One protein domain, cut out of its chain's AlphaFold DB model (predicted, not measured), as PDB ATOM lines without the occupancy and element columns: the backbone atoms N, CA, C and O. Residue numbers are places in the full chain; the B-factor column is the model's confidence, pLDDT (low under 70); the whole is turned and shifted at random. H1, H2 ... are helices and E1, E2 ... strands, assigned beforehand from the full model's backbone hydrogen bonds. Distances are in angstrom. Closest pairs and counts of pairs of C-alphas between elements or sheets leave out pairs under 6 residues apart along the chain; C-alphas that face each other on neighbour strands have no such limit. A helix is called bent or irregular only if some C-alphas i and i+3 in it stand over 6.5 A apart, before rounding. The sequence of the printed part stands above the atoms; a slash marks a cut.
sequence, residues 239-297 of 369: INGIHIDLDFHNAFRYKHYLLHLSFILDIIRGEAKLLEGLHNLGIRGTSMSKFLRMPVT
ATOM      1  N   ILE A 239     189.305 234.081 256.808       86.25
ATOM      2  CA  ILE A 239     189.168 232.810 256.084       86.25
ATOM      3  C   ILE A 239     190.147 232.839 254.915       86.25
ATOM      4  O   ILE A 239     190.025 233.678 254.032       86.25
ATOM      5  N   ASN A 240     191.156 231.961 254.932       83.69
ATOM      6  CA  ASN A 240     192.214 231.894 253.912       83.69
ATOM      7  C   ASN A 240     192.926 233.234 253.610       83.69
ATOM      8  O   ASN A 240     193.473 233.410 252.529       83.69
ATOM      9  N   GLY A 241     192.964 234.166 254.569       81.19
ATOM     10  CA  GLY A 241     193.552 235.504 254.397       81.19
ATOM     11  C   GLY A 241     192.545 236.599 254.032       81.19
ATOM     12  O   GLY A 241     192.884 237.775 254.096       81.19
ATOM     13  N   ILE A 242     191.296 236.239 253.735       83.06
ATOM     14  CA  ILE A 242     190.199 237.188 253.536       83.06
ATOM     15  C   ILE A 242     189.725 237.669 254.905       83.06
ATOM     16  O   ILE A 242     189.270 236.858 255.714       83.06
ATOM     17  N   HIS A 243     189.828 238.974 255.155       85.06
ATOM     18  CA  HIS A 243     189.269 239.601 256.347       85.06
ATOM     19  C   HIS A 243     187.743 239.677 256.239       85.06
ATOM     20  O   HIS A 243     187.207 240.205 255.264       85.06
ATOM     21  N   ILE A 244     187.054 239.145 257.240       83.06
ATOM     22  CA  ILE A 244     185.603 239.200 257.374       83.06
ATOM     23  C   ILE A 244     185.296 240.184 258.490       83.06
ATOM     24  O   ILE A 244     185.555 239.908 259.662       83.06
ATOM     25  N   ASP A 245     184.729 241.317 258.094       75.25
ATOM     26  CA  ASP A 245     184.231 242.313 259.026       75.25
ATOM     27  C   ASP A 245     183.005 241.764 259.770       75.25
ATOM     28  O   ASP A 245     182.007 241.359 259.164       75.25
ATOM     29  N   LEU A 246     183.117 241.705 261.094       72.38
ATOM     30  CA  LEU A 246     182.054 241.254 261.988       72.38
ATOM     31  C   LEU A 246     181.159 242.426 262.429       72.38
ATOM     32  O   LEU A 246     180.021 242.196 262.853       72.38
ATOM     33  N   ASP A 247     181.618 243.668 262.249       64.62
ATOM     34  CA  ASP A 247     181.024 244.896 262.776       64.62
ATOM     35  C   ASP A 247     180.267 245.686 261.700       64.62
ATOM     36  O   ASP A 247     180.438 246.887 261.491       64.62
ATOM     37  N   PHE A 248     179.312 245.034 261.036       57.41
ATOM     38  CA  PHE A 248     178.385 245.757 260.166       57.41
ATOM     39  C   PHE A 248     177.356 246.544 261.002       57.41
ATOM     40  O   PHE A 248     176.273 246.056 261.349       57.41
ATOM     41  N   HIS A 249     177.683 247.802 261.300       50.91
ATOM     42  CA  HIS A 249     176.799 248.805 261.897       50.91
ATOM     43  C   HIS A 249     175.675 249.223 260.929       50.91
ATOM     44  O   HIS A 249     175.696 250.316 260.374       50.91
ATOM     45  N   ASN A 250     174.658 248.381 260.723       42.88
ATOM     46  CA  ASN A 250     173.467 248.762 259.956       42.88
ATOM     47  C   ASN A 250     172.177 248.656 260.783       42.88
ATOM     48  O   ASN A 250     171.919 247.670 261.473       42.88
ATOM     49  N   ALA A 251     171.335 249.687 260.671       49.19
ATOM     50  CA  ALA A 251     170.134 249.961 261.470       49.19
ATOM     51  C   ALA A 251     168.995 248.911 261.390       49.19
ATOM     52  O   ALA A 251     167.957 249.076 262.027       49.19
ATOM     53  N   PHE A 252     169.172 247.804 260.662       46.91
ATOM     54  CA  PHE A 252     168.161 246.758 260.462       46.91
ATOM     55  C   PHE A 252     168.584 245.422 261.092       46.91
ATOM     56  O   PHE A 252     168.703 244.393 260.427       46.91
ATOM     57  N   ARG A 253     168.782 245.443 262.416       51.28
ATOM     58  CA  ARG A 253     169.329 244.353 263.250       51.28
ATOM     59  C   ARG A 253     168.654 242.977 263.059       51.28
ATOM     60  O   ARG A 253     169.321 241.956 263.156       51.28
ATOM     61  N   TYR A 254     167.362 242.918 262.727       48.50
ATOM     62  CA  TYR A 254     166.605 241.653 262.673       48.50
ATOM     63  C   TYR A 254     166.718 240.864 261.357       48.50
ATOM     64  O   TYR A 254     166.584 239.644 261.375       48.50
ATOM     65  N   LYS A 255     167.001 241.509 260.217       47.72
ATOM     66  CA  LYS A 255     167.220 240.804 258.930       47.72
ATOM     67  C   LYS A 255     168.673 240.323 258.771       47.72
ATOM     68  O   LYS A 255     168.986 239.561 257.863       47.72
ATOM     69  N   HIS A 256     169.547 240.767 259.668       53.03
ATOM     70  CA  HIS A 256     170.990 240.816 259.472       53.03
ATOM     71  C   HIS A 256     171.730 239.544 259.919       53.03
ATOM     72  O   HIS A 256     172.664 239.120 259.253       53.03
ATOM     73  N   TYR A 257     171.288 238.850 260.972       55.03
ATOM     74  CA  TYR A 257     171.993 237.651 261.467       55.03
ATOM     75  C   TYR A 257     171.929 236.444 260.515       55.03
ATOM     76  O   TYR A 257     172.902 235.705 260.391       55.03
ATOM     77  N   LEU A 258     170.818 236.264 259.791       57.12
ATOM     78  CA  LEU A 258     170.737 235.250 258.727       57.12
ATOM     79  C   LEU A 258     171.609 235.620 257.520       57.12
ATOM     80  O   LEU A 258     172.180 234.733 256.889       57.12
ATOM     81  N   LEU A 259     171.737 236.920 257.224       59.88
ATOM     82  CA  LEU A 259     172.642 237.413 256.187       59.88
ATOM     83  C   LEU A 259     174.103 237.125 256.551       59.88
ATOM     84  O   LEU A 259     174.835 236.679 255.678       59.88
ATOM     85  N   HIS A 260     174.501 237.273 257.820       64.06
ATOM     86  CA  HIS A 260     175.862 236.965 258.286       64.06
ATOM     87  C   HIS A 260     176.264 235.509 258.047       64.06
ATOM     88  O   HIS A 260     177.304 235.244 257.446       64.06
ATOM     89  N   LEU A 261     175.429 234.547 258.458       67.38
ATOM     90  CA  LEU A 261     175.744 233.132 258.235       67.38
ATOM     91  C   LEU A 261     175.730 232.782 256.742       67.38
ATOM     92  O   LEU A 261     176.607 232.052 256.289       67.38
ATOM     93  N   SER A 262     174.767 233.310 255.973       70.81
ATOM     94  CA  SER A 262     174.744 233.104 254.519       70.81
ATOM     95  C   SER A 262     176.001 233.661 253.866       70.81
ATOM     96  O   SER A 262     176.615 232.970 253.069       70.81
ATOM     97  N   PHE A 263     176.426 234.864 254.251       78.69
ATOM     98  CA  PHE A 263     177.617 235.509 253.718       78.69
ATOM     99  C   PHE A 263     178.881 234.693 253.998       78.69
ATOM    100  O   PHE A 263     179.639 234.402 253.077       78.69
ATOM    101  N   ILE A 264     179.067 234.232 255.240       83.94
ATOM    102  CA  ILE A 264     180.194 233.360 255.597       83.94
ATOM    103  C   ILE A 264     180.135 232.047 254.804       83.94
ATOM    104  O   ILE A 264     181.152 231.595 254.283       83.94
ATOM    105  N   LEU A 265     178.954 231.435 254.666       85.75
ATOM    106  CA  LEU A 265     178.785 230.216 253.869       85.75
ATOM    107  C   LEU A 265     179.074 230.447 252.384       85.75
ATOM    108  O   LEU A 265     179.629 229.564 251.733       85.75
ATOM    109  N   ASP A 266     178.717 231.607 251.846       85.19
ATOM    110  CA  ASP A 266     178.971 231.966 250.457       85.19
ATOM    111  C   ASP A 266     180.464 232.226 250.217       85.19
ATOM    112  O   ASP A 266     180.991 231.742 249.215       85.19
ATOM    113  N   ILE A 267     181.172 232.856 251.166       86.56
ATOM    114  CA  ILE A 267     182.642 232.952 251.152       86.56
ATOM    115  C   ILE A 267     183.258 231.554 251.165       86.56
ATOM    116  O   ILE A 267     184.067 231.237 250.299       86.56
ATOM    117  N   ILE A 268     182.844 230.686 252.092       89.69
ATOM    118  CA  ILE A 268     183.372 229.317 252.192       89.69
ATOM    119  C   ILE A 268     183.113 228.534 250.900       89.69
ATOM    120  O   ILE A 268     183.990 227.812 250.431       89.69
ATOM    121  N   ARG A 269     181.928 228.672 250.295       91.06
ATOM    122  CA  ARG A 269     181.611 228.042 249.004       91.06
ATOM    123  C   ARG A 269     182.454 228.612 247.867       91.06
ATOM    124  O   ARG A 269     182.865 227.846 246.998       91.06
ATOM    125  N   GLY A 270     182.680 229.923 247.846       89.31
ATOM    126  CA  GLY A 270     183.553 230.583 246.875       89.31
ATOM    127  C   GLY A 270     184.986 230.067 246.977       89.31
ATOM    128  O   GLY A 270     185.540 229.596 245.986       89.31
ATOM    129  N   GLU A 271     185.527 230.044 248.193       87.44
ATOM    130  CA  GLU A 271     186.858 229.517 248.497       87.44
ATOM    131  C   GLU A 271     186.982 228.031 248.153       87.44
ATOM    132  O   GLU A 271     187.953 227.620 247.524       87.44
ATOM    133  N   ALA A 272     185.979 227.212 248.483       90.06
ATOM    134  CA  ALA A 272     185.976 225.794 248.132       90.06
ATOM    135  C   ALA A 272     186.037 225.580 246.611       90.06
ATOM    136  O   ALA A 272     186.831 224.763 246.146       90.06
ATOM    137  N   LYS A 273     185.262 226.346 245.831       90.94
ATOM    138  CA  LYS A 273     185.298 226.297 244.359       90.94
ATOM    139  C   LYS A 273     186.647 226.741 243.797       90.94
ATOM    140  O   LYS A 273     187.125 226.145 242.836       90.94
ATOM    141  N   LEU A 274     187.261 227.771 244.382       87.62
ATOM    142  CA  LEU A 274     188.588 228.242 243.985       87.62
ATOM    143  C   LEU A 274     189.643 227.161 244.242       87.62
ATOM    144  O   LEU A 274     190.433 226.842 243.353       87.62
ATOM    145  N   LEU A 275     189.617 226.551 245.427       88.25
ATOM    146  CA  LEU A 275     190.525 225.467 245.799       88.25
ATOM    147  C   LEU A 275     190.340 224.232 244.917       88.25
ATOM    148  O   LEU A 275     191.329 223.628 244.502       88.25
ATOM    149  N   GLU A 276     189.098 223.874 244.595       90.88
ATOM    150  CA  GLU A 276     188.781 222.795 243.659       90.88
ATOM    151  C   GLU A 276     189.286 223.118 242.244       90.88
ATOM    152  O   GLU A 276     189.927 222.280 241.609       90.88
ATOM    153  N   GLY A 277     189.095 224.354 241.775       90.06
ATOM    154  CA  GLY A 277     189.629 224.832 240.498       90.06
ATOM    155  C   GLY A 277     191.154 224.731 240.420       90.06
ATOM    156  O   GLY A 277     191.686 224.162 239.468       90.06
ATOM    157  N   LEU A 278     191.868 225.202 241.447       89.56
ATOM    158  CA  LEU A 278     193.328 225.081 241.534       89.56
ATOM    159  C   LEU A 278     193.776 223.613 241.604       89.56
ATOM    160  O   LEU A 278     194.755 223.231 240.961       89.56
ATOM    161  N   HIS A 279     193.036 222.775 242.333       90.44
ATOM    162  CA  HIS A 279     193.314 221.344 242.414       90.44
ATOM    163  C   HIS A 279     193.180 220.652 241.051       90.44
ATOM    164  O   HIS A 279     194.035 219.836 240.694       90.44
ATOM    165  N   ASN A 280     192.146 221.002 240.282       92.94
ATOM    166  CA  ASN A 280     191.898 220.479 238.936       92.94
ATOM    167  C   ASN A 280     192.977 220.917 237.932       92.94
ATOM    168  O   ASN A 280     193.287 220.172 237.006       92.94
ATOM    169  N   LEU A 281     193.611 222.070 238.157       91.69
ATOM    170  CA  LEU A 281     194.778 222.539 237.397       91.69
ATOM    171  C   LEU A 281     196.099 221.864 237.816       91.69
ATOM    172  O   LEU A 281     197.161 222.208 237.305       91.69
ATOM    173  N   GLY A 282     196.063 220.911 238.752       90.38
ATOM    174  CA  GLY A 282     197.246 220.197 239.235       90.38
ATOM    175  C   GLY A 282     198.051 220.951 240.298       90.38
ATOM    176  O   GLY A 282     199.089 220.456 240.742       90.38
ATOM    177  N   ILE A 283     197.577 222.111 240.766       88.44
ATOM    178  CA  ILE A 283     198.222 222.863 241.847       88.44
ATOM    179  C   ILE A 283     197.852 222.194 243.172       88.44
ATOM    180  O   ILE A 283     196.734 222.305 243.673       88.44
ATOM    181  N   ARG A 284     198.804 221.452 243.744       85.06
ATOM    182  CA  ARG A 284     198.612 220.661 244.968       85.06
ATOM    183  C   ARG A 284     199.662 220.995 246.026       85.06
ATOM    184  O   ARG A 284     200.739 221.508 245.728       85.06
ATOM    185  N   GLY A 285     199.346 220.674 247.279       82.12
ATOM    186  CA  GLY A 285     200.283 220.770 248.399       82.12
ATOM    187  C   GLY A 285     200.710 222.204 248.724       82.12
ATOM    188  O   GLY A 285     199.888 223.115 248.794       82.12
ATOM    189  N   THR A 286     202.008 222.402 248.945       79.00
ATOM    190  CA  THR A 286     202.592 223.662 249.441       79.00
ATOM    191  C   THR A 286     202.490 224.828 248.458       79.00
ATOM    192  O   THR A 286     202.565 225.979 248.879       79.00
ATOM    193  N   SER A 287     202.290 224.568 247.165       81.69
ATOM    194  CA  SER A 287     202.060 225.626 246.178       81.69
ATOM    195  C   SER A 287     200.712 226.318 246.393       81.69
ATOM    196  O   SER A 287     200.629 227.530 246.228       81.69
ATOM    197  N   MET A 288     199.686 225.589 246.854       82.31
ATOM    198  CA  MET A 288     198.343 226.134 247.110       82.31
ATOM    199  C   MET A 288     198.380 227.277 248.131       82.31
ATOM    200  O   MET A 288     197.806 228.340 247.910       82.31
ATOM    201  N   SER A 289     199.120 227.097 249.229       79.62
ATOM    202  CA  SER A 289     199.227 228.121 250.270       79.62
ATOM    203  C   SER A 289     199.979 229.368 249.804       79.62
ATOM    204  O   SER A 289     199.733 230.445 250.337       79.62
ATOM    205  N   LYS A 290     200.861 229.255 248.802       84.19
ATOM    206  CA  LYS A 290     201.508 230.418 248.175       84.19
ATOM    207  C   LYS A 290     200.522 231.212 247.321       84.19
ATOM    208  O   LYS A 290     200.528 232.433 247.408       84.19
ATOM    209  N   PHE A 291     199.663 230.534 246.558       82.44
ATOM    210  CA  PHE A 291     198.634 231.194 245.748       82.44
ATOM    211  C   PHE A 291     197.592 231.916 246.604       82.44
ATOM    212  O   PHE A 291     197.282 233.064 246.316       82.44
ATOM    213  N   LEU A 292     197.126 231.301 247.697       80.69
ATOM    214  CA  LEU A 292     196.178 231.944 248.620       80.69
ATOM    215  C   LEU A 292     196.753 233.190 249.311       80.69
ATOM    216  O   LEU A 292     196.015 234.095 249.675       80.69
ATOM    217  N   ARG A 293     198.074 233.246 249.508       80.81
ATOM    218  CA  ARG A 293     198.760 234.400 250.114       80.81
ATOM    219  C   ARG A 293     199.076 235.507 249.114       80.81
ATOM    220  O   ARG A 293     199.579 236.549 249.526       80.81
ATOM    221  N   MET A 294     198.879 235.269 247.819       79.31
ATOM    222  CA  MET A 294     199.206 236.256 246.805       79.31
ATOM    223  C   MET A 294     198.214 237.417 246.924       79.31
ATOM    224  O   MET A 294     197.008 237.182 246.828       79.31
ATOM    225  N   PRO A 295     198.682 238.659 247.129       69.69
ATOM    226  CA  PRO A 295     197.797 239.807 247.128       69.69
ATOM    227  C   PRO A 295     197.285 239.994 245.702       69.69
ATOM    228  O   PRO A 295     197.978 240.532 244.841       69.69
ATOM    229  N   VAL A 296     196.074 239.516 245.434       65.06
ATOM    230  CA  VAL A 296     195.334 239.922 244.244       65.06
ATOM    231  C   VAL A 296     194.787 241.297 244.576       65.06
ATOM    232  O   VAL A 296     193.671 241.434 245.069       65.06
ATOM    233  N   THR A 297     195.610 242.328 244.397       59.03
ATOM    234  CA  THR A 297     195.103 243.693 244.365       59.03
ATOM    235  C   THR A 297     194.061 243.726 243.261       59.03
ATOM    236  O   THR A 297     194.395 243.666 242.077       59.03
TER     237      THR A 297
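Overview. This is residues 239 to 297 of the 369 residues of an uncharacterized protein of Astyanax mexicanus (UniProt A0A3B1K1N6). One long helix, H1, makes the length of a loose rod, and a thin strand of chain and a short helix lie along one side of it as an open frame. At the last end of H1 the chain folds back through a tight link into the short helix H2, while the stretch before H1, with the short strand E1, runs alongside H1 in the other direction; residues 249 to 255, of which 253 to 255 belong to H1, stick out at the other end. The printed part has 59 residues, with one named strand and two named helices in the order E1, H1, H2, and its class is mostly helix. The whole is loose, with a radius of gyration of the C-alphas of 14.9 A, and the C-alphas span 45 by 20 by 16 A.

Along the chain. Begin with H1, residues 253 to 280: find C-alpha 253 at (169.329, 244.353, 263.250), and from there the helix runs 40.9 A to C-alpha 280 at (191.898, 220.479, 238.936). Look early in it for an irregular place, only just so: C-alphas 254 and 257 are 6.8 A apart, and the line of H1 is a rough one. Next find H2, residues 286 to 292, which runs 10.5 A from its first to its last C-alpha and ends at C-alpha 292 at (196.178, 231.944, 248.620). Then go back to E1, residues 242 to 244, which begins at C-alpha 242 at (190.199, 237.188, 253.536) and is 6.3 A long.

Arrangement. Start from H1 and look at Leu 278, where H2 comes closest: H1 and H2 are close but not clearly touching, and their closest C-alphas, those of Leu 278 and Met 288, are 7.6 A apart. The two helices run opposite ways at a steep tilt of 43 degrees. E1 and H1 are near each other, with 5 pairs of C-alphas within 10 A and the closest at 8.2 A. E1 and H2 are apart. E1 pairs with no named strand. In the backbones, 21 of 24 O i to N i+4 pairs of H1 are within hydrogen-bond range, and 2 of 3 in H2.

Size, cuts and confidence. Look for the two C-alphas farthest apart at Ala 251 and Gly 282, 46.0 A from each other. The printed part has no cut from residue 239 to residue 297. The link from E1 to H1 is short, with 8 residues, the link from H1 to H2 is tight, with 5, and no link is long. The mean pLDDT of the printed part is 76.0, and the model's confidence is low, under 70, at residues 247 to 261 and 295 to 297.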